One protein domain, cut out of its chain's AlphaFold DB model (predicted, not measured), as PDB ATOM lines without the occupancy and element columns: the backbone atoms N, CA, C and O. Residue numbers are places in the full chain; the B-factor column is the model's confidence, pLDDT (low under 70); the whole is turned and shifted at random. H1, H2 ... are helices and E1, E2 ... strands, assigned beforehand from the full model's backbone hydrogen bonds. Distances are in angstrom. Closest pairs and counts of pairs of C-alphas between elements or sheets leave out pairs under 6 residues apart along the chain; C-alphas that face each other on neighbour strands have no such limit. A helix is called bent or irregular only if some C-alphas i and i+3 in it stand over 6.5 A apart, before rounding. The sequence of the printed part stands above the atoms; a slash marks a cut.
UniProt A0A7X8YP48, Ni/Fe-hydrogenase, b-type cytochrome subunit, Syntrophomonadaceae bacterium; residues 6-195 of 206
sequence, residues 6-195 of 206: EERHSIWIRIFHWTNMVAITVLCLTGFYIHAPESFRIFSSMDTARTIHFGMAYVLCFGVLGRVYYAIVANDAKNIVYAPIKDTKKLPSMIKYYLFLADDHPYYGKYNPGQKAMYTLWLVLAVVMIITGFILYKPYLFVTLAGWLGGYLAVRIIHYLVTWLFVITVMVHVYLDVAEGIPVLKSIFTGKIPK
ATOM      1  N   GLU A   6      39.707  23.290  21.889       83.00
ATOM      2  CA  GLU A   6      39.561  22.488  20.670       83.00
ATOM      3  C   GLU A   6      40.016  23.265  19.428       83.00
ATOM      4  O   GLU A   6      40.050  24.497  19.421       83.00
ATOM      5  N   GLU A   7      40.428  22.545  18.382       81.00
ATOM      6  CA  GLU A   7      40.863  23.154  17.124       81.00
ATOM      7  C   GLU A   7      39.651  23.481  16.242       81.00
ATOM      8  O   GLU A   7      38.943  22.587  15.787       81.00
ATOM      9  N   ARG A   8      39.437  24.774  15.972       80.62
ATOM     10  CA  ARG A   8      38.352  25.272  15.105       80.62
ATOM     11  C   ARG A   8      38.844  25.572  13.689       80.62
ATOM     12  O   ARG A   8      38.140  25.315  12.709       80.62
ATOM     13  N   HIS A   9      40.051  26.133  13.572       81.81
ATOM     14  CA  HIS A   9      40.622  26.589  12.303       81.81
ATOM     15  C   HIS A   9      42.066  26.123  12.121       81.81
ATOM     16  O   HIS A   9      42.964  26.515  12.874       81.81
ATOM     17  N   SER A  10      42.302  25.371  11.041       86.31
ATOM     18  CA  SER A  10      43.651  24.962  10.654       86.31
ATOM     19  C   SER A  10      44.528  26.177  10.339       86.31
ATOM     20  O   SER A  10      44.050  27.268  10.005       86.31
ATOM     21  N   ILE A  11      45.848  26.000  10.428       86.69
ATOM     22  CA  ILE A  11      46.807  27.061  10.091       86.69
ATOM     23  C   ILE A  11      46.652  27.552   8.644       86.69
ATOM     24  O   ILE A  11      46.735  28.751   8.393       86.69
ATOM     25  N   TRP A  12      46.324  26.654   7.711       85.31
ATOM     26  CA  TRP A  12      46.113  26.995   6.304       85.31
ATOM     27  C   TRP A  12      44.909  27.910   6.102       85.31
ATOM     28  O   TRP A  12      45.013  28.905   5.389       85.31
ATOM     29  N   ILE A  13      43.790  27.632   6.779       85.12
ATOM     30  CA  ILE A  13      42.597  28.490   6.723       85.12
ATOM     31  C   ILE A  13      42.935  29.896   7.223       85.12
ATOM     32  O   ILE A  13      42.527  30.875   6.600       85.12
ATOM     33  N   ARG A  14      43.710  29.999   8.309       89.44
ATOM     34  CA  ARG A  14      44.127  31.284   8.878       89.44
ATOM     35  C   ARG A  14      45.034  32.061   7.929       89.44
ATOM     36  O   ARG A  14      44.793  33.244   7.722       89.44
ATOM     37  N   ILE A  15      46.021  31.409   7.312       89.75
ATOM     38  CA  ILE A  15      46.899  32.052   6.322       89.75
ATOM     39  C   ILE A  15      46.064  32.619   5.169       89.75
ATOM     40  O   ILE A  15      46.146  33.813   4.898       89.75
ATOM     41  N   PHE A  16      45.197  31.809   4.551       90.06
ATOM     42  CA  PHE A  16      44.341  32.288   3.460       90.06
ATOM     43  C   PHE A  16      43.411  33.422   3.895       90.06
ATOM     44  O   PHE A  16      43.232  34.381   3.147       90.06
ATOM     45  N   HIS A  17      42.837  33.336   5.098       91.06
ATOM     46  CA  HIS A  17      41.994  34.391   5.650       91.06
ATOM     47  C   HIS A  17      42.755  35.715   5.765       91.06
ATOM     48  O   HIS A  17      42.323  36.717   5.202       91.06
ATOM     49  N   TRP A  18      43.907  35.722   6.439       91.75
ATOM     50  CA  TRP A  18      44.687  36.940   6.665       91.75
ATOM     51  C   TRP A  18      45.261  37.517   5.372       91.75
ATOM     52  O   TRP A  18      45.207  38.730   5.175       91.75
ATOM     53  N   THR A  19      45.741  36.670   4.458       93.25
ATOM     54  CA  THR A  19      46.195  37.113   3.135       93.25
ATOM     55  C   THR A  19      45.065  37.785   2.357       93.25
ATOM     56  O   THR A  19      45.249  38.891   1.851       93.25
ATOM     57  N   ASN A  20      43.883  37.162   2.300       93.06
ATOM     58  CA  ASN A  20      42.734  37.733   1.597       93.06
ATOM     59  C   ASN A  20      42.225  39.007   2.274       93.06
ATOM     60  O   ASN A  20      41.910  39.966   1.578       93.06
ATOM     61  N   MET A  21      42.188  39.051   3.608       94.12
ATOM     62  CA  MET A  21      41.772  40.235   4.359       94.12
ATOM     63  C   MET A  21      42.670  41.432   4.031       94.12
ATOM     64  O   MET A  21      42.167  42.479   3.632       94.12
ATOM     65  N   VAL A  22      43.995  41.267   4.123       95.44
ATOM     66  CA  VAL A  22      44.949  42.335   3.787       95.44
ATOM     67  C   VAL A  22      44.790  42.765   2.328       95.44
ATOM     68  O   VAL A  22      44.721  43.962   2.051       95.44
ATOM     69  N   ALA A  23      44.681  41.810   1.399       95.69
ATOM     70  CA  ALA A  23      44.515  42.113  -0.019       95.69
ATOM     71  C   ALA A  23      43.233  42.922  -0.285       95.69
ATOM     72  O   ALA A  23      43.298  43.960  -0.940       95.69
ATOM     73  N   ILE A  24      42.089  42.497   0.262       94.38
ATOM     74  CA  ILE A  24      40.800  43.191   0.112       94.38
ATOM     75  C   ILE A  24      40.876  44.597   0.705       94.38
ATOM     76  O   ILE A  24      40.470  45.553   0.048       94.38
ATOM     77  N   THR A  25      41.433  44.759   1.908       95.00
ATOM     78  CA  THR A  25      41.556  46.079   2.540       95.00
ATOM     79  C   THR A  25      42.379  47.034   1.678       95.00
ATOM     80  O   THR A  25      41.938  48.151   1.406       95.00
ATOM     81  N   VAL A  26      43.544  46.600   1.190       95.81
ATOM     82  CA  VAL A  26      44.398  47.445   0.342       95.81
ATOM     83  C   VAL A  26      43.737  47.729  -1.010       95.81
ATOM     84  O   VAL A  26      43.817  48.859  -1.497       95.81
ATOM     85  N   LEU A  27      43.041  46.754  -1.604       96.44
ATOM     86  CA  LEU A  27      42.276  46.932  -2.844       96.44
ATOM     87  C   LEU A  27      41.159  47.963  -2.690       96.44
ATOM     88  O   LEU A  27      41.016  48.820  -3.558       96.44
ATOM     89  N   CYS A  28      40.414  47.934  -1.584       94.75
ATOM     90  CA  CYS A  28      39.387  48.933  -1.299       94.75
ATOM     91  C   CYS A  28      40.004  50.331  -1.154       94.75
ATOM     92  O   CYS A  28      39.562  51.263  -1.822       94.75
ATOM     93  N   LEU A  29      41.061  50.481  -0.345       94.25
ATOM     94  CA  LEU A  29      41.715  51.779  -0.126       94.25
ATOM     95  C   LEU A  29      42.282  52.370  -1.424       94.25
ATOM     96  O   LEU A  29      42.052  53.536  -1.742       94.25
ATOM     97  N   THR A  30      42.999  51.560  -2.202       95.88
ATOM     98  CA  THR A  30      43.536  51.987  -3.502       95.88
ATOM     99  C   THR A  30      42.427  52.236  -4.526       95.88
ATOM    100  O   THR A  30      42.497  53.213  -5.265       95.88
ATOM    101  N   GLY A  31      41.377  51.412  -4.547       94.31
ATOM    102  CA  GLY A  31      40.237  51.546  -5.455       94.31
ATOM    103  C   GLY A  31      39.445  52.834  -5.229       94.31
ATOM    104  O   GLY A  31      39.149  53.544  -6.192       94.31
ATOM    105  N   PHE A  32      39.170  53.191  -3.970       93.88
ATOM    106  CA  PHE A  32      38.513  54.458  -3.637       93.88
ATOM    107  C   PHE A  32      39.358  55.668  -4.042       93.88
ATOM    108  O   PHE A  32      38.820  56.614  -4.616       93.88
ATOM    109  N   TYR A  33      40.677  55.616  -3.838       94.00
ATOM    110  CA  TYR A  33      41.572  56.673  -4.311       94.00
ATOM    111  C   TYR A  33      41.594  56.786  -5.842       94.00
ATOM    112  O   TYR A  33      41.547  57.890  -6.373       94.00
ATOM    113  N   ILE A  34      41.616  55.663  -6.570       93.50
ATOM    114  CA  ILE A  34      41.561  55.660  -8.044       93.50
ATOM    115  C   ILE A  34      40.245  56.269  -8.551       93.50
ATOM    116  O   ILE A  34      40.227  56.916  -9.598       93.50
ATOM    117  N   HIS A  35      39.142  56.061  -7.828       91.31
ATOM    118  CA  HIS A  35      37.840  56.624  -8.176       91.31
ATOM    119  C   HIS A  35      37.742  58.128  -7.879       91.31
ATOM    120  O   HIS A  35      37.267  58.882  -8.726       91.31
ATOM    121  N   ALA A  36      38.194  58.562  -6.699       90.25
ATOM    122  CA  ALA A  36      38.060  59.937  -6.214       90.25
ATOM    123  C   ALA A  36      39.373  60.445  -5.576       90.25
ATOM    124  O   ALA A  36      39.449  60.604  -4.353       90.25
ATOM    125  N   PRO A  37      40.415  60.729  -6.382       87.44
ATOM    126  CA  PRO A  37      41.750  61.045  -5.870       87.44
ATOM    127  C   PRO A  37      41.807  62.352  -5.075       87.44
ATOM    128  O   PRO A  37      42.598  62.463  -4.144       87.44
ATOM    129  N   GLU A  38      40.954  63.323  -5.403       84.25
ATOM    130  CA  GLU A  38      40.899  64.626  -4.733       84.25
ATOM    131  C   GLU A  38      40.253  64.549  -3.346       84.25
ATOM    132  O   GLU A  38      40.710  65.203  -2.411       84.25
ATOM    133  N   SER A  39      39.234  63.701  -3.190       85.62
ATOM    134  CA  SER A  39      38.495  63.543  -1.933       85.62
ATOM    135  C   SER A  39      39.161  62.566  -0.959       85.62
ATOM    136  O   SER A  39      38.874  62.608   0.233       85.62
ATOM    137  N   PHE A  40      40.029  61.669  -1.445       80.50
ATOM    138  CA  PHE A  40      40.570  60.554  -0.659       80.50
ATOM    139  C   PHE A  40      42.097  60.427  -0.760       80.50
ATOM    140  O   PHE A  40      42.622  59.357  -1.049       80.50
ATOM    141  N   ARG A  41      42.835  61.521  -0.536       82.19
ATOM    142  CA  ARG A  41      44.298  61.624  -0.732       82.19
ATOM    143  C   ARG A  41      45.140  60.800   0.257       82.19
ATOM    144  O   ARG A  41      45.774  61.350   1.151       82.19
ATOM    145  N   ILE A  42      45.170  59.482   0.074       85.88
ATOM    146  CA  ILE A  42      45.973  58.549   0.887       85.88
ATOM    147  C   ILE A  42      47.327  58.225   0.241       85.88
ATOM    148  O   ILE A  42      48.306  57.987   0.945       85.88
ATOM    149  N   PHE A  43      47.400  58.216  -1.091       87.94
ATOM    150  CA  PHE A  43      48.612  57.850  -1.827       87.94
ATOM    151  C   PHE A  43      49.302  59.078  -2.420       87.94
ATOM    152  O   PHE A  43      48.655  60.054  -2.797       87.94
ATOM    153  N   SER A  44      50.631  59.002  -2.535       85.06
ATOM    154  CA  SER A  44      51.473  60.070  -3.087       85.06
ATOM    155  C   SER A  44      51.231  60.322  -4.575       85.06
ATOM    156  O   SER A  44      51.433  61.436  -5.050       85.06
ATOM    157  N   SER A  45      50.807  59.297  -5.323       90.88
ATOM    158  CA  SER A  45      50.509  59.415  -6.747       90.88
ATOM    159  C   SER A  45      49.468  58.396  -7.220       90.88
ATOM    160  O   SER A  45      49.319  57.307  -6.651       90.88
ATOM    161  N   MET A  46      48.790  58.729  -8.326       91.44
ATOM    162  CA  MET A  46      47.879  57.823  -9.037       91.44
ATOM    163  C   MET A  46      48.592  56.559  -9.530       91.44
ATOM    164  O   MET A  46      48.013  55.475  -9.512       91.44
ATOM    165  N   ASP A  47      49.852  56.679  -9.945       93.62
ATOM    166  CA  ASP A  47      50.637  55.544 -10.426       93.62
ATOM    167  C   ASP A  47      50.953  54.545  -9.302       93.62
ATOM    168  O   ASP A  47      50.730  53.342  -9.449       93.62
ATOM    169  N   THR A  48      51.353  55.052  -8.131       93.19
ATOM    170  CA  THR A  48      51.589  54.229  -6.937       93.19
ATOM    171  C   THR A  48      50.327  53.472  -6.533       93.19
ATOM    172  O   THR A  48      50.373  52.258  -6.335       93.19
ATOM    173  N   ALA A  49      49.184  54.159  -6.462       94.31
ATOM    174  CA  ALA A  49      47.926  53.523  -6.089       94.31
ATOM    175  C   ALA A  49      47.503  52.440  -7.088       94.31
ATOM    176  O   ALA A  49      47.123  51.347  -6.674       94.31
ATOM    177  N   ARG A  50      47.617  52.704  -8.397       94.44
ATOM    178  CA  ARG A  50      47.313  51.717  -9.445       94.44
ATOM    179  C   ARG A  50      48.239  50.509  -9.377       94.44
ATOM    180  O   ARG A  50      47.763  49.382  -9.465       94.44
ATOM    181  N   THR A  51      49.536  50.727  -9.181       95.19
ATOM    182  CA  THR A  51      50.526  49.646  -9.077       95.19
ATOM    183  C   THR A  51      50.233  48.737  -7.886       95.19
ATOM    184  O   THR A  51      50.170  47.517  -8.046       95.19
ATOM    185  N   ILE A  52      49.967  49.319  -6.711       96.38
ATOM    186  CA  ILE A  52      49.582  48.559  -5.514       96.38
ATOM    187  C   ILE A  52      48.253  47.831  -5.745       96.38
ATOM    188  O   ILE A  52      48.144  46.652  -5.413       96.38
ATOM    189  N   HIS A  53      47.265  48.497  -6.350       96.81
ATOM    190  CA  HIS A  53      45.959  47.903  -6.636       96.81
ATOM    191  C   HIS A  53      46.091  46.657  -7.516       96.81
ATOM    192  O   HIS A  53      45.598  45.590  -7.164       96.81
ATOM    193  N   PHE A  54      46.814  46.750  -8.633       95.44
ATOM    194  CA  PHE A  54      47.007  45.607  -9.523       95.44
ATOM    195  C   PHE A  54      47.843  44.503  -8.869       95.44
ATOM    196  O   PHE A  54      47.498  43.332  -9.005       95.44
ATOM    197  N   GLY A  55      48.883  44.851  -8.103       96.12
ATOM    198  CA  GLY A  55      49.658  43.875  -7.334       96.12
ATOM    199  C   GLY A  55      48.788  43.083  -6.353       96.12
ATOM    200  O   GLY A  55      48.816  41.852  -6.347       96.12
ATOM    201  N   MET A  56      47.945  43.774  -5.584       96.38
ATOM    202  CA  MET A  56      47.031  43.137  -4.631       96.38
ATOM    203  C   MET A  56      45.889  42.379  -5.310       96.38
ATOM    204  O   MET A  56      45.412  41.390  -4.758       96.38
ATOM    205  N   ALA A  57      45.487  42.767  -6.525       95.00
ATOM    206  CA  ALA A  57      44.498  42.023  -7.301       95.00
ATOM    207  C   ALA A  57      45.002  40.613  -7.643       95.00
ATOM    208  O   ALA A  57      44.249  39.645  -7.527       95.00
ATOM    209  N   TYR A  58      46.288  40.468  -7.988       94.19
ATOM    210  CA  TYR A  58      46.900  39.150  -8.180       94.19
ATOM    211  C   TYR A  58      46.952  38.349  -6.879       94.19
ATOM    212  O   TYR A  58      46.582  37.177  -6.881       94.19
ATOM    213  N   VAL A  59      47.344  38.978  -5.764       95.19
ATOM    214  CA  VAL A  59      47.362  38.322  -4.444       95.19
ATOM    215  C   VAL A  59      45.971  37.802  -4.073       95.19
ATOM    216  O   VAL A  59      45.847  36.641  -3.688       95.19
ATOM    217  N   LEU A  60      44.922  38.612  -4.254       93.69
ATOM    218  CA  LEU A  60      43.544  38.189  -4.004       93.69
ATOM    219  C   LEU A  60      43.124  37.048  -4.937       93.69
ATOM    220  O   LEU A  60      42.517  36.085  -4.482       93.69
ATOM    221  N   CYS A  61      43.468  37.121  -6.225       93.38
ATOM    222  CA  CYS A  61      43.160  36.066  -7.190       93.38
ATOM    223  C   CYS A  61      43.764  34.720  -6.756       93.38
ATOM    224  O   CYS A  61      43.044  33.729  -6.622       93.38
ATOM    225  N   PHE A  62      45.063  34.687  -6.442       92.50
ATOM    226  CA  PHE A  62      45.723  33.472  -5.960       92.50
ATOM    227  C   PHE A  62      45.195  33.015  -4.597       92.50
ATOM    228  O   PHE A  62      45.032  31.816  -4.377       92.50
ATOM    229  N   GLY A  63      44.884  33.946  -3.693       91.25
ATOM    230  CA  GLY A  63      44.334  33.636  -2.376       91.25
ATOM    231  C   GLY A  63      42.924  33.039  -2.435       91.25
ATOM    232  O   GLY A  63      42.635  32.073  -1.724       91.25
ATOM    233  N   VAL A  64      42.056  33.536  -3.322       88.94
ATOM    234  CA  VAL A  64      40.717  32.972  -3.570       88.94
ATOM    235  C   VAL A  64      40.830  31.597  -4.225       88.94
ATOM    236  O   VAL A  64      40.213  30.648  -3.741       88.94
ATOM    237  N   LEU A  65      41.657  31.451  -5.265       89.44
ATOM    238  CA  LEU A  65      41.880  30.160  -5.926       89.44
ATOM    239  C   LEU A  65      42.438  29.112  -4.955       89.44
ATOM    240  O   LEU A  65      41.921  27.997  -4.886       89.44
ATOM    241  N   GLY A  66      43.436  29.483  -4.150       87.31
ATOM    242  CA  GLY A  66      44.006  28.617  -3.119       87.31
ATOM    243  C   GLY A  66      42.979  28.223  -2.056       87.31
ATOM    244  O   GLY A  66      42.902  27.056  -1.670       87.31
ATOM    245  N   ARG A  67      42.120  29.160  -1.636       85.00
ATOM    246  CA  ARG A  67      41.061  28.885  -0.657       85.00
ATOM    247  C   ARG A  67      39.991  27.936  -1.195       85.00
ATOM    248  O   ARG A  67      39.538  27.072  -0.437       85.00
ATOM    249  N   VAL A  68      39.598  28.091  -2.462       85.81
ATOM    250  CA  VAL A  68      38.649  27.201  -3.154       85.81
ATOM    251  C   VAL A  68      39.255  25.810  -3.313       85.81
ATOM    252  O   VAL A  68      38.620  24.826  -2.939       85.81
ATOM    253  N   TYR A  69      40.506  25.721  -3.769       86.50
ATOM    254  CA  TYR A  69      41.228  24.454  -3.880       86.50
ATOM    255  C   TYR A  69      41.300  23.721  -2.533       86.50
ATOM    256  O   TYR A  69      40.915  22.556  -2.438       86.50
ATOM    257  N   TYR A  70      41.695  24.420  -1.464       84.19
ATOM    258  CA  TYR A  70      41.748  23.841  -0.121       84.19
ATOM    259  C   TYR A  70      40.367  23.377   0.365       84.19
ATOM    260  O   TYR A  70      40.264  22.320   0.980       84.19
ATOM    261  N   ALA A  71      39.294  24.123   0.075       81.12
ATOM    262  CA  ALA A  71      37.935  23.725   0.455       81.12
ATOM    263  C   ALA A  71      37.501  22.401  -0.198       81.12
ATOM    264  O   ALA A  71      36.806  21.608   0.437       81.12
ATOM    265  N   ILE A  72      37.922  22.166  -1.446       82.50
ATOM    266  CA  ILE A  72      37.633  20.937  -2.192       82.50
ATOM    267  C   ILE A  72      38.464  19.775  -1.634       82.50
ATOM    268  O   ILE A  72      37.904  18.737  -1.293       82.50
ATOM    269  N   VAL A  73      39.780  19.960  -1.482       82.25
ATOM    270  CA  VAL A  73      40.695  18.902  -1.012       82.25
ATOM    271  C   VAL A  73      40.416  18.502   0.437       82.25
ATOM    272  O   VAL A  73      40.402  17.318   0.756       82.25
ATOM    273  N   ALA A  74      40.140  19.467   1.316       75.69
ATOM    274  CA  ALA A  74      39.812  19.204   2.715       75.69
ATOM    275  C   ALA A  74      38.362  18.719   2.919       75.69
ATOM    276  O   ALA A  74      37.952  18.506   4.058       75.69
ATOM    277  N   ASN A  75      37.569  18.590   1.843       74.31
ATOM    278  CA  ASN A  75      36.140  18.251   1.862       74.31
ATOM    279  C   ASN A  75      35.289  19.165   2.778       74.31
ATOM    280  O   ASN A  75      34.176  18.818   3.170       74.31
ATOM    281  N   ASP A  76      35.799  20.359   3.104       67.38
ATOM    282  CA  ASP A  76      35.140  21.352   3.965       67.38
ATOM    283  C   ASP A  76      34.103  22.171   3.179       67.38
ATOM    284  O   ASP A  76      33.297  22.894   3.759       67.38
ATOM    285  N   ALA A  77      34.077  22.032   1.847       63.88
ATOM    286  CA  ALA A  77      33.105  22.682   0.971       63.88
ATOM    287  C   ALA A  77      31.650  22.415   1.402       63.88
ATOM    288  O   ALA A  77      30.827  23.326   1.362       63.88
ATOM    289  N   LYS A  78      31.341  21.207   1.899       62.19
ATOM    290  CA  LYS A  78      29.994  20.845   2.380       62.19
ATOM    291  C   LYS A  78      29.551  21.640   3.613       62.19
ATOM    292  O   LYS A  78      28.354  21.807   3.820       62.19
ATOM    293  N   ASN A  79      30.497  22.136   4.410       60.88
ATOM    294  CA  ASN A  79      30.214  22.920   5.613       60.88
ATOM    295  C   ASN A  79      30.106  24.424   5.321       60.88
ATOM    296  O   ASN A  79      29.538  25.159   6.124       60.88
ATOM    297  N   ILE A  80      30.669  24.876   4.196       67.56
ATOM    298  CA  ILE A  80      30.836  26.296   3.851       67.56
ATOM    299  C   ILE A  80      29.787  26.758   2.830       67.56
ATOM    300  O   ILE A  80      29.341  27.902   2.892       67.56
ATOM    301  N   VAL A  81      29.401  25.895   1.884       69.12
ATOM    302  CA  VAL A  81      28.459  26.250   0.813       69.12
ATOM    303  C   VAL A  81      27.042  26.371   1.369       69.12
ATOM    304  O   VAL A  81      26.545  25.469   2.041       69.12
ATOM    305  N   TYR A  82      26.385  27.485   1.051       66.00
ATOM    306  CA  TYR A  82      25.005  27.745   1.443       66.00
ATOM    307  C   TYR A  82      24.034  26.804   0.723       66.00
ATOM    308  O   TYR A  82      23.994  26.768  -0.507       66.00
ATOM    309  N   ALA A  83      23.223  26.071   1.486       70.75
ATOM    310  CA  ALA A  83      22.174  25.193   0.987       70.75
ATOM    311  C   ALA A  83      20.815  25.925   1.012       70.75
ATOM    312  O   ALA A  83      20.197  26.030   2.079       70.75
ATOM    313  N   PRO A  84      20.270  26.364  -0.144       64.00
ATOM    314  CA  PRO A  84      19.114  27.265  -0.190       64.00
ATOM    315  C   PRO A  84      17.826  26.729   0.440       64.00
ATOM    316  O   PRO A  84      16.946  27.514   0.758       64.00
ATOM    317  N   ILE A  85      17.681  25.416   0.619       67.06
ATOM    318  CA  ILE A  85      16.460  24.807   1.177       67.06
ATOM    319  C   ILE A  85      16.577  24.578   2.691       67.06
ATOM    320  O   ILE A  85      15.581  24.653   3.410       67.06
ATOM    321  N   LYS A  86      17.783  24.273   3.184       70.06
ATOM    322  CA  LYS A  86      18.020  23.911   4.591       70.06
ATOM    323  C   LYS A  86      18.424  25.122   5.424       70.06
ATOM    324  O   LYS A  86      17.903  25.304   6.518       70.06
ATOM    325  N   ASP A  87      19.302  25.965   4.887       70.19
ATOM    326  CA  ASP A  87      19.837  27.114   5.614       70.19
ATOM    327  C   ASP A  87      18.839  28.292   5.635       70.19
ATOM    328  O   ASP A  87      18.733  28.976   6.650       70.19
ATOM    329  N   THR A  88      18.013  28.478   4.590       74.12
ATOM    330  CA  THR A  88      16.970  29.534   4.570       74.12
ATOM    331  C   THR A  88      15.928  29.361   5.669       74.12
ATOM    332  O   THR A  88      15.479  30.346   6.246       74.12
ATOM    333  N   LYS A  89      15.570  28.116   6.006       72.75
ATOM    334  CA  LYS A  89      14.633  27.811   7.099       72.75
ATOM    335  C   LYS A  89      15.192  28.186   8.473       72.75
ATOM    336  O   LYS A  89      14.421  28.491   9.375       72.75
ATOM    337  N   LYS A  90      16.521  28.188   8.611       73.31
ATOM    338  CA  LYS A  90      17.258  28.522   9.836       73.31
ATOM    339  C   LYS A  90      17.612  30.028   9.927       73.31
ATOM    340  O   LYS A  90      18.098  30.480  10.958       73.31
ATOM    341  N   LEU A  91      17.346  30.833   8.886       75.44
ATOM    342  CA  LEU A  91      17.606  32.286   8.892       75.44
ATOM    343  C   LEU A  91      16.714  33.092   9.856       75.44
ATOM    344  O   LEU A  91      17.249  33.974  10.525       75.44
ATOM    345  N   PRO A  92      15.392  32.842   9.976       77.38
ATOM    346  CA  PRO A  92      14.542  33.651  10.851       77.38
ATOM    347  C   PRO A  92      14.931  33.563  12.330       77.38
ATOM    348  O   PRO A  92      14.888  34.574  13.027       77.38
ATOM    349  N   SER A  93      15.337  32.382  12.812       75.00
ATOM    350  CA  SER A  93      15.827  32.203  14.187       75.00
ATOM    351  C   SER A  93      17.136  32.956  14.421       75.00
ATOM    352  O   SER A  93      17.292  33.617  15.441       75.00
ATOM    353  N   MET A  94      18.044  32.933  13.442       77.06
ATOM    354  CA  MET A  94      19.311  33.659  13.495       77.06
ATOM    355  C   MET A  94      19.105  35.184  13.513       77.06
ATOM    356  O   MET A  94      19.729  35.883  14.305       77.06
ATOM    357  N   ILE A  95      18.202  35.706  12.674       78.50
ATOM    358  CA  ILE A  95      17.886  37.143  12.628       78.50
ATOM    359  C   ILE A  95      17.301  37.609  13.965       78.50
ATOM    360  O   ILE A  95      17.698  38.657  14.464       78.50
ATOM    361  N   LYS A  96      16.391  36.832  14.568       78.06
ATOM    362  CA  LYS A  96      15.833  37.161  15.889       78.06
ATOM    363  C   LYS A  96      16.919  37.256  16.959       78.06
ATOM    364  O   LYS A  96      16.906  38.214  17.722       78.06
ATOM    365  N   TYR A  97      17.863  36.318  16.971       78.69
ATOM    366  CA  TYR A  97      18.983  36.332  17.909       78.69
ATOM    367  C   TYR A  97      19.867  37.580  17.742       78.69
ATOM    368  O   TYR A  97      20.061  38.330  18.694       78.69
ATOM    369  N   TYR A  98      20.322  37.885  16.521       75.56
ATOM    370  CA  TYR A  98      21.188  39.052  16.286       75.56
ATOM    371  C   TYR A  98      20.476  40.407  16.429       75.56
ATOM    372  O   TYR A  98      21.136  41.420  16.637       75.56
ATOM    373  N   LEU A  99      19.142  40.449  16.333       80.25
ATOM    374  CA  LEU A  99      18.343  41.636  16.661       80.25
ATOM    375  C   LEU A  99      18.000  41.735  18.156       80.25
ATOM    376  O   LEU A  99      17.211  42.600  18.531       80.25
ATOM    377  N   PHE A 100      18.570  40.864  18.997       79.25
ATOM    378  CA  PHE A 100      18.294  40.786  20.434       79.25
ATOM    379  C   PHE A 100      16.804  40.554  20.755       79.25
ATOM    380  O   PHE A 100      16.308  40.962  21.800       79.25
ATOM    381  N   LEU A 101      16.075  39.905  19.838       80.19
ATOM    382  CA  LEU A 101      14.670  39.512  19.999       80.19
ATOM    383  C   LEU A 101      14.515  38.091  20.567       80.19
ATOM    384  O   LEU A 101      13.394  37.663  20.838       80.19
ATOM    385  N   ALA A 102      15.611  37.344  20.683       76.38
ATOM    386  CA  ALA A 102      15.667  36.023  21.294       76.38
ATOM    387  C   ALA A 102      16.958  35.897  22.110       76.38
ATOM    388  O   ALA A 102      18.017  36.306  21.632       76.38
ATOM    389  N   ASP A 103      16.858  35.314  23.305       71.00
ATOM    390  CA  ASP A 103      17.993  35.155  24.225       71.00
ATOM    391  C   ASP A 103      18.995  34.084  23.758       71.00
ATOM    392  O   ASP A 103      20.159  34.110  24.154       71.00
ATOM    393  N   ASP A 104      18.560  33.155  22.897       71.56
ATOM    394  CA  ASP A 104      19.377  32.036  22.423       71.56
ATOM    395  C   ASP A 104      19.009  31.606  20.988       71.56
ATOM    396  O   ASP A 104      17.963  31.987  20.447       71.56
ATOM    397  N   HIS A 105      19.871  30.807  20.356       74.88
ATOM    398  CA  HIS A 105      19.697  30.293  19.000       74.88
ATOM    399  C   HIS A 105      19.943  28.777  18.909       74.88
ATOM    400  O   HIS A 105      20.762  28.234  19.650       74.88
ATOM    401  N   PRO A 106      19.289  28.072  17.964       74.38
ATOM    402  CA  PRO A 106      19.547  26.654  17.754       74.38
ATOM    403  C   PRO A 106      20.979  26.411  17.262       74.38
ATOM    404  O   PRO A 106      21.592  27.274  16.623       74.38
ATOM    405  N   TYR A 107      21.502  25.217  17.529       72.94
ATOM    406  CA  TYR A 107      22.788  24.767  17.015       72.94
ATOM    407  C   TYR A 107      22.749  24.684  15.477       72.94
ATOM    408  O   TYR A 107      21.892  24.033  14.872       72.94
ATOM    409  N   TYR A 108      23.680  25.375  14.815       67.44
ATOM    410  CA  TYR A 108      23.734  25.464  13.349       67.44
ATOM    411  C   TYR A 108      24.839  24.599  12.712       67.44
ATOM    412  O   TYR A 108      25.011  24.620  11.489       67.44
ATOM    413  N   GLY A 109      25.583  23.830  13.511       71.88
ATOM    414  CA  GLY A 109      26.806  23.149  13.085       71.88
ATOM    415  C   GLY A 109      28.035  24.063  13.142       71.88
ATOM    416  O   GLY A 109      28.069  25.044  13.879       71.88
ATOM    417  N   LYS A 110      29.059  23.759  12.332       70.56
ATOM    418  CA  LYS A 110      30.339  24.499  12.313       70.56
ATOM    419  C   LYS A 110      30.196  25.983  11.932       70.56
ATOM    420  O   LYS A 110      30.975  26.807  12.411       70.56
ATOM    421  N   TYR A 111      29.242  26.300  11.054       76.12
ATOM    422  CA  TYR A 111      28.972  27.654  10.563       76.12
ATOM    423  C   TYR A 111      27.474  27.927  10.549       76.12
ATOM    424  O   TYR A 111      26.693  27.088  10.090       76.12
ATOM    425  N   ASN A 112      27.089  29.121  10.990       80.44
ATOM    426  CA  ASN A 112      25.696  29.542  10.974       80.44
ATOM    427  C   ASN A 112      25.198  29.824   9.529       80.44
ATOM    428  O   ASN A 112      26.006  30.008   8.609       80.44
ATOM    429  N   PRO A 113      23.872  29.845   9.285       77.62
ATOM    430  CA  PRO A 113      23.309  30.086   7.954       77.62
ATOM    431  C   PRO A 113      23.769  31.408   7.322       77.62
ATOM    432  O   PRO A 113      23.998  31.462   6.113       77.62
ATOM    433  N   GLY A 114      23.941  32.458   8.130       80.50
ATOM    434  CA  GLY A 114      24.429  33.766   7.692       80.50
ATOM    435  C   GLY A 114      25.887  33.736   7.236       80.50
ATOM    436  O   GLY A 114      26.211  34.276   6.184       80.50
ATOM    437  N   GLN A 115      26.752  33.037   7.969       81.94
ATOM    438  CA  GLN A 115      28.156  32.815   7.632       81.94
ATOM    439  C   GLN A 115      28.270  32.045   6.312       81.94
ATOM    440  O   GLN A 115      28.973  32.492   5.409       81.94
ATOM    441  N   LYS A 116      27.513  30.951   6.135       82.06
ATOM    442  CA  LYS A 116      27.485  30.204   4.861       82.06
ATOM    443  C   LYS A 116      26.995  31.060   3.690       82.06
ATOM    444  O   LYS A 116      27.582  31.021   2.602       82.06
ATOM    445  N   ALA A 117      25.934  31.842   3.904       83.31
ATOM    446  CA  ALA A 117      25.414  32.769   2.902       83.31
ATOM    447  C   ALA A 117      26.480  33.798   2.509       83.31
ATOM    448  O   ALA A 117      26.717  34.018   1.324       83.31
ATOM    449  N   MET A 118      27.179  34.363   3.495       86.56
ATOM    450  CA  MET A 118      28.231  35.351   3.283       86.56
ATOM    451  C   MET A 118      29.443  34.767   2.555       86.56
ATOM    452  O   MET A 118      29.917  35.379   1.606       86.56
ATOM    453  N   TYR A 119      29.899  33.560   2.902       85.62
ATOM    454  CA  TYR A 119      30.999  32.897   2.191       85.62
ATOM    455  C   TYR A 119      30.655  32.609   0.729       85.62
ATOM    456  O   TYR A 119      31.479  32.824  -0.162       85.62
ATOM    457  N   THR A 120      29.425  32.158   0.475       86.06
ATOM    458  CA  THR A 120      28.940  31.891  -0.884       86.06
ATOM    459  C   THR A 120      28.824  33.192  -1.679       86.06
ATOM    460  O   THR A 120      29.300  33.269  -2.812       86.06
ATOM    461  N   LEU A 121      28.259  34.237  -1.069       89.31
ATOM    462  CA  LEU A 121      28.167  35.568  -1.661       89.31
ATOM    463  C   LEU A 121      29.557  36.119  -1.988       89.31
ATOM    464  O   LEU A 121      29.791  36.534  -3.116       89.31
ATOM    465  N   TRP A 122      30.500  36.079  -1.050       91.25
ATOM    466  CA  TRP A 122      31.856  36.590  -1.250       91.25
ATOM    467  C   TRP A 122      32.616  35.869  -2.350       91.25
ATOM    468  O   TRP A 122      33.362  36.523  -3.074       91.25
ATOM    469  N   LEU A 123      32.408  34.563  -2.534       90.62
ATOM    470  CA  LEU A 123      32.982  33.854  -3.675       90.62
ATOM    471  C   LEU A 123      32.451  34.420  -5.000       90.62
ATOM    472  O   LEU A 123      33.236  34.711  -5.901       90.62
ATOM    473  N   VAL A 124      31.136  34.631  -5.104       91.56
ATOM    474  CA  VAL A 124      30.509  35.214  -6.301       91.56
ATOM    475  C   VAL A 124      31.002  36.643  -6.533       91.56
ATOM    476  O   VAL A 124      31.433  36.971  -7.638       91.56
ATOM    477  N   LEU A 125      31.001  37.486  -5.496       93.50
ATOM    478  CA  LEU A 125      31.477  38.865  -5.598       93.50
ATOM    479  C   LEU A 125      32.960  38.917  -5.980       93.50
ATOM    480  O   LEU A 125      33.334  39.722  -6.829       93.50
ATOM    481  N   ALA A 126      33.802  38.050  -5.409       93.06
ATOM    482  CA  ALA A 126      35.219  37.975  -5.750       93.06
ATOM    483  C   ALA A 126      35.418  37.616  -7.227       93.06
ATOM    484  O   ALA A 126      36.213  38.259  -7.905       93.06
ATOM    485  N   VAL A 127      34.660  36.649  -7.758       93.19
ATOM    486  CA  VAL A 127      34.709  36.292  -9.186       93.19
ATOM    487  C   VAL A 127      34.307  37.479 -10.064       93.19
ATOM    488  O   VAL A 127      35.012  37.793 -11.024       93.19
ATOM    489  N   VAL A 128      33.229  38.191  -9.718       94.75
ATOM    490  CA  VAL A 128      32.803  39.393 -10.455       94.75
ATOM    491  C   VAL A 128      33.881  40.481 -10.410       94.75
ATOM    492  O   VAL A 128      34.197  41.066 -11.448       94.75
ATOM    493  N   MET A 129      34.493  40.726  -9.248       95.19
ATOM    494  CA  MET A 129      35.586  41.695  -9.083       95.19
ATOM    495  C   MET A 129      36.825  41.315  -9.893       95.19
ATOM    496  O   MET A 129      37.421  42.180 -10.529       95.19
ATOM    497  N   ILE A 130      37.191  40.031  -9.917       93.94
ATOM    498  CA  ILE A 130      38.320  39.518 -10.696       93.94
ATOM    499  C   ILE A 130      38.068  39.741 -12.191       93.94
ATOM    500  O   ILE A 130      38.909  40.322 -12.875       93.94
ATOM    501  N   ILE A 131      36.894  39.347 -12.698       93.19
ATOM    502  CA  ILE A 131      36.542  39.501 -14.117       93.19
ATOM    503  C   ILE A 131      36.539  40.980 -14.514       93.19
ATOM    504  O   ILE A 131      37.234  41.379 -15.447       93.19
ATOM    505  N   THR A 132      35.791  41.811 -13.788       95.19
ATOM    506  CA  THR A 132      35.694  43.249 -14.086       95.19
ATOM    507  C   THR A 132      37.040  43.962 -13.919       95.19
ATOM    508  O   THR A 132      37.391  44.803 -14.745       95.19
ATOM    509  N   GLY A 133      37.841  43.576 -12.923       94.44
ATOM    510  CA  GLY A 133      39.189  44.094 -12.700       94.44
ATOM    511  C   GLY A 133      40.144  43.776 -13.851       94.44
ATOM    512  O   GLY A 133      40.831  44.675 -14.336       94.44
ATOM    513  N   PHE A 134      40.152  42.538 -14.359       93.75
ATOM    514  CA  PHE A 134      40.992  42.159 -15.503       93.75
ATOM    515  C   PHE A 134      40.589  42.871 -16.799       93.75
ATOM    516  O   PHE A 134      41.471  43.308 -17.543       93.75
ATOM    517  N   ILE A 135      39.285  43.066 -17.032       94.25
ATOM    518  CA  ILE A 135      38.785  43.858 -18.166       94.25
ATOM    519  C   ILE A 135      39.328  45.291 -18.104       94.25
ATOM    520  O   ILE A 135      39.809  45.812 -19.109       94.25
ATOM    521  N   LEU A 136      39.289  45.926 -16.929       92.88
ATOM    522  CA  LEU A 136      39.784  47.294 -16.743       92.88
ATOM    523  C   LEU A 136      41.319  47.381 -16.763       92.88
ATOM    524  O   LEU A 136      41.867  48.403 -17.175       92.88
ATOM    525  N   TYR A 137      42.018  46.324 -16.344       93.25
ATOM    526  CA  TYR A 137      43.480  46.267 -16.332       93.25
ATOM    527  C   TYR A 137      44.082  46.110 -17.738       93.25
ATOM    528  O   TYR A 137      45.086  46.753 -18.057       93.25
ATOM    529  N   LYS A 138      43.475  45.276 -18.596       90.94
ATOM    530  CA  LYS A 138      43.910  45.030 -19.985       90.94
ATOM    531  C   LYS A 138      42.735  45.196 -20.966       90.94
ATOM    532  O   LYS A 138      42.282  44.206 -21.540       90.94
ATOM    533  N   PRO A 139      42.273  46.433 -21.225       87.19
ATOM    534  CA  PRO A 139      41.066  46.677 -22.020       87.19
ATOM    535  C   PRO A 139      41.136  46.065 -23.426       87.19
ATOM    536  O   PRO A 139      40.200  45.401 -23.858       87.19
ATOM    537  N   TYR A 140      42.279  46.181 -24.107       88.06
ATOM    538  CA  TYR A 140      42.460  45.647 -25.464       88.06
ATOM    539  C   TYR A 140      42.353  44.119 -25.565       88.06
ATOM    540  O   TYR A 140      41.992  43.610 -26.621       88.06
ATOM    541  N   LEU A 141      42.647  43.381 -24.489       90.12
ATOM    542  CA  LEU A 141      42.548  41.918 -24.485       90.12
ATOM    543  C   LEU A 141      41.100  41.444 -24.297       90.12
ATOM    544  O   LEU A 141      40.728  40.382 -24.783       90.12
ATOM    545  N   PHE A 142      40.276  42.237 -23.610       89.81
ATOM    546  CA  PHE A 142      38.934  41.845 -23.181       89.81
ATOM    547  C   PHE A 142      37.819  42.692 -23.809       89.81
ATOM    548  O   PHE A 142      36.735  42.800 -23.238       89.81
ATOM    549  N   VAL A 143      38.054  43.269 -24.991       88.44
ATOM    550  CA  VAL A 143      37.097  44.154 -25.685       88.44
ATOM    551  C   VAL A 143      35.732  43.487 -25.862       88.44
ATOM    552  O   VAL A 143      34.709  44.083 -25.532       88.44
ATOM    553  N   THR A 144      35.703  42.236 -26.334       89.38
ATOM    554  CA  THR A 144      34.455  41.488 -26.544       89.38
ATOM    555  C   THR A 144      33.684  41.329 -25.238       89.38
ATOM    556  O   THR A 144      32.497  41.633 -25.188       89.38
ATOM    557  N   LEU A 145      34.362  40.913 -24.165       87.69
ATOM    558  CA  LEU A 145      33.746  40.712 -22.854       87.69
ATOM    559  C   LEU A 145      33.243  42.030 -22.248       87.69
ATOM    560  O   LEU A 145      32.156  42.069 -21.679       87.69
ATOM    561  N   ALA A 146      33.996  43.120 -22.425       88.50
ATOM    562  CA  ALA A 146      33.549  44.452 -22.043       88.50
ATOM    563  C   ALA A 146      32.280  44.851 -22.812       88.50
ATOM    564  O   ALA A 146      31.369  45.417 -22.218       88.50
ATOM    565  N   GLY A 147      32.191  44.510 -24.102       88.94
ATOM    566  CA  GLY A 147      31.003  44.721 -24.934       88.94
ATOM    567  C   GLY A 147      29.757  44.016 -24.393       88.94
ATOM    568  O   GLY A 147      28.725  44.663 -24.227       88.94
ATOM    569  N   TRP A 148      29.863  42.731 -24.029       89.62
ATOM    570  CA  TRP A 148      28.759  41.965 -23.421       89.62
ATOM    571  C   TRP A 148      28.257  42.561 -22.102       89.62
ATOM    572  O   TRP A 148      27.074  42.457 -21.790       89.62
ATOM    573  N   LEU A 149      29.139  43.205 -21.338       88.75
ATOM    574  CA  LEU A 149      28.806  43.853 -20.066       88.75
ATOM    575  C   LEU A 149      28.295  45.298 -20.220       88.75
ATOM    576  O   LEU A 149      28.084  45.969 -19.212       88.75
ATOM    577  N   GLY A 150      28.096  45.792 -21.448       89.12
ATOM    578  CA  GLY A 150      27.599  47.153 -21.707       89.12
ATOM    579  C   GLY A 150      28.693  48.217 -21.865       89.12
ATOM    580  O   GLY A 150      28.424  49.412 -21.761       89.12
ATOM    581  N   GLY A 151      29.935  47.802 -22.118       92.44
ATOM    582  CA  GLY A 151      31.090  48.670 -22.345       92.44
ATOM    583  C   GLY A 151      31.873  49.023 -21.075       92.44
ATOM    584  O   GLY A 151      31.490  48.704 -19.951       92.44
ATOM    585  N   TYR A 152      33.004  49.717 -21.242       91.88
ATOM    586  CA  TYR A 152      33.927  50.010 -20.134       91.88
ATOM    587  C   TYR A 152      33.325  50.880 -19.025       91.88
ATOM    588  O   TYR A 152      33.711  50.742 -17.864       91.88
ATOM    589  N   LEU A 153      32.384  51.770 -19.364       93.00
ATOM    590  CA  LEU A 153      31.681  52.577 -18.368       93.00
ATOM    591  C   LEU A 153      30.816  51.691 -17.466       93.00
ATOM    592  O   LEU A 153      30.914  51.794 -16.246       93.00
ATOM    593  N   ALA A 154      30.034  50.783 -18.057       94.19
ATOM    594  CA  ALA A 154      29.217  49.833 -17.312       94.19
ATOM    595  C   ALA A 154      30.087  48.926 -16.430       94.19
ATOM    596  O   ALA A 154      29.818  48.796 -15.239       94.19
ATOM    597  N   VAL A 155      31.198  48.401 -16.961       95.38
ATOM    598  CA  VAL A 155      32.160  47.594 -16.185       95.38
ATOM    599  C   VAL A 155      32.709  48.368 -14.983       95.38
ATOM    600  O   VAL A 155      32.785  47.816 -13.888       95.38
ATOM    601  N   ARG A 156      33.057  49.651 -15.150       94.94
ATOM    602  CA  ARG A 156      33.534  50.498 -14.046       94.94
ATOM    603  C   ARG A 156      32.459  50.700 -12.977       94.94
ATOM    604  O   ARG A 156      32.776  50.630 -11.793       94.94
ATOM    605  N   ILE A 157      31.211  50.934 -13.384       95.25
ATOM    606  CA  ILE A 157      30.080  51.085 -12.460       95.25
ATOM    607  C   ILE A 157      29.849  49.779 -11.696       95.25
ATOM    608  O   ILE A 157      29.764  49.809 -10.473       95.25
ATOM    609  N   ILE A 158      29.822  48.636 -12.386       95.56
ATOM    610  CA  ILE A 158      29.669  47.317 -11.759       95.56
ATOM    611  C   ILE A 158      30.793  47.081 -10.745       95.56
ATOM    612  O   ILE A 158      30.512  46.757  -9.595       95.56
ATOM    613  N   HIS A 159      32.051  47.300 -11.134       96.62
ATOM    614  CA  HIS A 159      33.203  47.120 -10.246       96.62
ATOM    615  C   HIS A 159      33.094  47.997  -8.987       96.62
ATOM    616  O   HIS A 159      33.338  47.541  -7.870       96.62
ATOM    617  N   TYR A 160      32.657  49.247  -9.147       95.38
ATOM    618  CA  TYR A 160      32.463  50.176  -8.037       95.38
ATOM    619  C   TYR A 160      31.300  49.779  -7.114       95.38
ATOM    620  O   TYR A 160      31.454  49.776  -5.893       95.38
ATOM    621  N   LEU A 161      30.151  49.386  -7.670       96.06
ATOM    622  CA  LEU A 161      28.997  48.930  -6.887       96.06
ATOM    623  C   LEU A 161      29.311  47.650  -6.104       96.06
ATOM    624  O   LEU A 161      28.966  47.538  -4.928       96.06
ATOM    625  N   VAL A 162      30.014  46.703  -6.731       95.94
ATOM    626  CA  VAL A 162      30.445  45.464  -6.070       95.94
ATOM    627  C   VAL A 162      31.476  45.752  -4.977       95.94
ATOM    628  O   VAL A 162      31.430  45.108  -3.930       95.94
ATOM    629  N   THR A 163      32.344  46.754  -5.155       95.62
ATOM    630  CA  THR A 163      33.258  47.218  -4.094       95.62
ATOM    631  C   THR A 163      32.480  47.676  -2.859       95.62
ATOM    632  O   THR A 163      32.782  47.237  -1.752       95.62
ATOM    633  N   TRP A 164      31.437  48.497  -3.027       95.00
ATOM    634  CA  TRP A 164      30.587  48.924  -1.908       95.00
ATOM    635  C   TRP A 164      29.874  47.761  -1.226       95.00
ATOM    636  O   TRP A 164      29.829  47.705   0.003       95.00
ATOM    637  N   LEU A 165      29.363  46.805  -2.003       94.25
ATOM    638  CA  LEU A 165      28.747  45.603  -1.449       94.25
ATOM    639  C   LEU A 165      29.755  44.773  -0.636       94.25
ATOM    640  O   LEU A 165      29.420  44.286   0.445       94.25
ATOM    641  N   PHE A 166      31.003  44.660  -1.100       91.25
ATOM    642  CA  PHE A 166      32.089  44.048  -0.331       91.25
ATOM    643  C   PHE A 166      32.339  44.788   0.983       91.25
ATOM    644  O   PHE A 166      32.371  44.159   2.034       91.25
ATOM    645  N   VAL A 167      32.460  46.117   0.945       94.19
ATOM    646  CA  VAL A 167      32.682  46.931   2.150       94.19
ATOM    647  C   VAL A 167      31.558  46.718   3.165       94.19
ATOM    648  O   VAL A 167      31.836  46.395   4.316       94.19
ATOM    649  N   ILE A 168      30.295  46.824   2.745       94.00
ATOM    650  CA  ILE A 168      29.139  46.650   3.637       94.00
ATOM    651  C   ILE A 168      29.125  45.245   4.245       94.00
ATOM    652  O   ILE A 168      28.960  45.094   5.454       94.00
ATOM    653  N   THR A 169      29.327  44.209   3.432       91.81
ATOM    654  CA  THR A 169      29.292  42.822   3.922       91.81
ATOM    655  C   THR A 169      30.479  42.489   4.826       91.81
ATOM    656  O   THR A 169      30.299  41.758   5.794       91.81
ATOM    657  N   VAL A 170      31.664  43.067   4.598       92.75
ATOM    658  CA  VAL A 170      32.807  42.967   5.525       92.75
ATOM    659  C   VAL A 170      32.496  43.645   6.860       92.75
ATOM    660  O   VAL A 170      32.801  43.081   7.908       92.75
ATOM    661  N   MET A 171      31.841  44.808   6.854       91.50
ATOM    662  CA  MET A 171      31.421  45.467   8.096       91.50
ATOM    663  C   MET A 171      30.413  44.613   8.875       91.50
ATOM    664  O   MET A 171      30.556  44.452  10.086       91.50
ATOM    665  N   VAL A 172      29.434  44.018   8.184       90.12
ATOM    666  CA  VAL A 172      28.477  43.080   8.796       90.12
ATOM    667  C   VAL A 172      29.196  41.847   9.345       90.12
ATOM    668  O   VAL A 172      28.912  41.440  10.465       90.12
ATOM    669  N   HIS A 173      30.157  41.279   8.614       90.12
ATOM    670  CA  HIS A 173      30.959  40.147   9.080       90.12
ATOM    671  C   HIS A 173      31.679  40.442  10.396       90.12
ATOM    672  O   HIS A 173      31.524  39.686  11.350       90.12
ATOM    673  N   VAL A 174      32.403  41.563  10.464       89.12
ATOM    674  CA  VAL A 174      33.122  41.959  11.681       89.12
ATOM    675  C   VAL A 174      32.148  42.208  12.832       89.12
ATOM    676  O   VAL A 174      32.420  41.802  13.957       89.12
ATOM    677  N   TYR A 175      30.996  42.832  12.564       87.12
ATOM    678  CA  TYR A 175      29.961  43.034  13.577       87.12
ATOM    679  C   TYR A 175      29.442  41.709  14.149       87.12
ATOM    680  O   TYR A 175      29.390  41.562  15.368       87.12
ATOM    681  N   LEU A 176      29.092  40.745  13.290       84.25
ATOM    682  CA  LEU A 176      28.576  39.446  13.725       84.25
ATOM    683  C   LEU A 176      29.615  38.676  14.547       84.25
ATOM    684  O   LEU A 176      29.266  38.118  15.581       84.25
ATOM    685  N   ASP A 177      30.887  38.711  14.148       84.69
ATOM    686  CA  ASP A 177      31.960  38.043  14.889       84.69
ATOM    687  C   ASP A 177      32.214  38.694  16.260       84.69
ATOM    688  O   ASP A 177      32.505  38.007  17.240       84.69
ATOM    689  N   VAL A 178      32.088  40.023  16.354       84.94
ATOM    690  CA  VAL A 178      32.169  40.751  17.630       84.94
ATOM    691  C   VAL A 178      30.961  40.439  18.516       84.94
ATOM    692  O   VAL A 178      31.139  40.245  19.719       84.94
ATOM    693  N   ALA A 179      29.760  40.355  17.937       81.00
ATOM    694  CA  ALA A 179      28.528  40.024  18.649       81.00
ATOM    695  C   ALA A 179      28.520  38.576  19.175       81.00
ATOM    696  O   ALA A 179      28.013  38.333  20.264       81.00
ATOM    697  N   GLU A 180      29.122  37.632  18.443       76.75
ATOM    698  CA  GLU A 180      29.239  36.220  18.846       76.75
ATOM    699  C   GLU A 180      30.279  36.008  19.967       76.75
ATOM    700  O   GLU A 180      30.217  35.037  20.721       76.75
ATOM    701  N   GLY A 181      31.219  36.947  20.129       81.50
ATOM    702  CA  GLY A 181      32.040  37.089  21.330       81.50
ATOM    703  C   GLY A 181      33.546  36.875  21.146       81.50
ATOM    704  O   GLY A 181      34.056  36.361  20.148       81.50
ATOM    705  N   ILE A 182      34.301  37.256  22.183       82.19
ATOM    706  CA  ILE A 182      35.777  37.251  22.196       82.19
ATOM    707  C   ILE A 182      36.402  35.876  21.871       82.19
ATOM    708  O   ILE A 182      37.431  35.857  21.187       82.19
ATOM    709  N   PRO A 183      35.859  34.723  22.320       83.19
ATOM    710  CA  PRO A 183      36.423  33.418  21.965       83.19
ATOM    711  C   PRO A 183      36.412  33.142  20.456       83.19
ATOM    712  O   PRO A 183      37.387  32.597  19.932       83.19
ATOM    713  N   VAL A 184      35.364  33.576  19.747       81.75
ATOM    714  CA  VAL A 184      35.255  33.448  18.287       81.75
ATOM    715  C   VAL A 184      36.310  34.310  17.603       81.75
ATOM    716  O   VAL A 184      37.092  33.788  16.805       81.75
ATOM    717  N   LEU A 185      36.442  35.578  18.003       84.00
ATOM    718  CA  LEU A 185      37.483  36.474  17.489       84.00
ATOM    719  C   LEU A 185      38.896  35.939  17.736       84.00
ATOM    720  O   LEU A 185      39.750  35.999  16.860       84.00
ATOM    721  N   LYS A 186      39.177  35.371  18.914       84.81
ATOM    722  CA  LYS A 186      40.499  34.791  19.196       84.81
ATOM    723  C   LYS A 186      40.787  33.566  18.332       84.81
ATOM    724  O   LYS A 186      41.950  33.332  18.000       84.81
ATOM    725  N   SER A 187      39.760  32.816  17.936       84.69
ATOM    726  CA  SER A 187      39.928  31.574  17.182       84.69
ATOM    727  C   SER A 187      40.565  31.780  15.803       84.69
ATOM    728  O   SER A 187      41.314  30.911  15.357       84.69
ATOM    729  N   ILE A 188      40.378  32.933  15.146       87.19
ATOM    730  CA  ILE A 188      41.019  33.196  13.843       87.19
ATOM    731  C   ILE A 188      42.522  33.497  13.972       87.19
ATOM    732  O   ILE A 188      43.287  33.306  13.025       87.19
ATOM    733  N   PHE A 189      42.979  33.907  15.159       87.00
ATOM    734  CA  PHE A 189      44.399  34.095  15.456       87.00
ATOM    735  C   PHE A 189      45.025  32.809  15.999       87.00
ATOM    736  O   PHE A 189      46.032  32.330  15.477       87.00
ATOM    737  N   THR A 190      44.419  32.209  17.025       84.50
ATOM    738  CA  THR A 190      44.982  31.055  17.747       84.50
ATOM    739  C   THR A 190      44.691  29.717  17.066       84.50
ATOM    740  O   THR A 190      45.424  28.752  17.279       84.50
ATOM    741  N   GLY A 191      43.645  29.650  16.241       81.31
ATOM    742  CA  GLY A 191      43.101  28.416  15.668       81.31
ATOM    743  C   GLY A 191      42.220  27.620  16.633       81.31
ATOM    744  O   GLY A 191      41.677  26.590  16.238       81.31
ATOM    745  N   LYS A 192      42.077  28.070  17.887       85.06
ATOM    746  CA  LYS A 192      41.458  27.300  18.970       85.06
ATOM    747  C   LYS A 192      40.299  28.042  19.625       85.06
ATOM    748  O   LYS A 192      40.368  29.258  19.791       85.06
ATOM    749  N   ILE A 193      39.289  27.296  20.056       83.75
ATOM    750  CA  ILE A 193      38.145  27.796  20.828       83.75
ATOM    751  C   ILE A 193      37.985  26.976  22.123       83.75
ATOM    752  O   ILE A 193      38.417  25.820  22.149       83.75
ATOM    753  N   PRO A 194      37.468  27.551  23.225       82.38
ATOM    754  CA  PRO A 194      37.152  26.776  24.420       82.38
ATOM    755  C   PRO A 194      36.088  25.711  24.144       82.38
ATOM    756  O   PRO A 194      35.102  26.003  23.476       82.38
ATOM    757  N   LYS A 195      36.268  24.497  24.670       75.94
ATOM    758  CA  LYS A 195      35.314  23.385  24.486       75.94
ATOM    759  C   LYS A 195      33.954  23.614  25.149       75.94
ATOM    760  O   LYS A 195      32.977  22.986  24.773       75.94
TER     761      LYS A 195
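What this domain is: This is residues 6 to 195 of the 206 residues of the protein "Ni/Fe-hydrogenase, b-type cytochrome subunit" of Syntrophomonadaceae bacterium (UniProt A0A7X8YP48). Two pairs of long antiparallel helices, H1 with H2 and H5 with H7, are laid one pair over the other and crossed. H6 sits at one end of H5, while H3, H4 and the loop of residues 99 to 112 gather near its other end; H8 and E1 turn back from the end of H7 toward the first printed residues. The printed part has 190 residues, with eight named helices, H1 to H8, followed by one named strand, E1, and its class is mostly helix. It is compact, with a radius of gyration of the C-alphas of 18.6 A, and spans 53 by 37 by 35 A.

How they stand to each other: H1, residues 11 to 35, and H2, residues 46 to 73, form a helical hairpin: they touch at a shallow tilt of 30 degrees, opposite ways, and their closest C-alphas, of Thr 30 and Ala 49, are 5.3 A apart. H3, residues 77 to 80, touches H5, residues 113 to 137, with the C-alphas of Ile 80 and Lys 116 closest at 5.2 A. H4, residues 87 to 98, touches H5 about perpendicular, at 77 degrees, closest at the C-alphas of Asp 87 and Pro 113, 5.1 A. H5 is the hub, touching five helices. With its residues 54 to 64 alone, H2 touches H5 at a steep tilt of 45 degrees, closest at the C-alphas of Cys 61 and Ile 130, 6.9 A. H6, residues 143 to 148, forms a helical hairpin with H5, but they only just touch, with 3 pairs of C-alphas within 8 A, closest at Ile 135 and Ala 146, 6.5 A. H7, residues 151 to 180, touches H5 at a shallow tilt of 29 degrees, opposite ways, with the C-alphas of Thr 132 and Val 155 closest at 6.0 A. H1 and H7 are close but not clearly touching, with the C-alphas of Cys 28 and Thr 163 at 7.0 A; H1 and H5 are apart. H8, residues 182 to 190, and H7 touch only at the corner, closest at the C-alphas of Asp 177 and Leu 185, 6.3 A. E1, residues 192 to 194, pairs with no named strand, but residues 6 to 7 pair antiparallel with its residues 192 to 193. Every O i to N i+4 pair is within hydrogen-bond range in H1, H2, H5, H6 and H7, against 6 of 8 in H4 and 3 of 5 in H8; H3 is too short for such a pair.

Where its parts are: H1 begins at C-alpha 11, (46.807, 27.061, 10.091), and is 35.9 A long; H2 is 40.4 A, H5 35.5 A and H7 43.1 A. H4 is irregular, but only just: C-alphas 89 and 92 are 6.9 A apart. H7 ends at C-alpha 180, (29.239, 36.220, 18.846), and E1 at C-alpha 194, (37.152, 26.776, 24.420).

The domain as a whole: The two C-alphas farthest apart, of Asp 103 and Tyr 140, are 56.4 A apart, while those of Glu 6 and Lys 195 are 5.8 A apart. The printed part has no cut, and H4 to H5 is its one long link, of 14 residues. The mean pLDDT of the printed part is 86.2; residues 76 to 82, 84 to 85 and 108 are under 70.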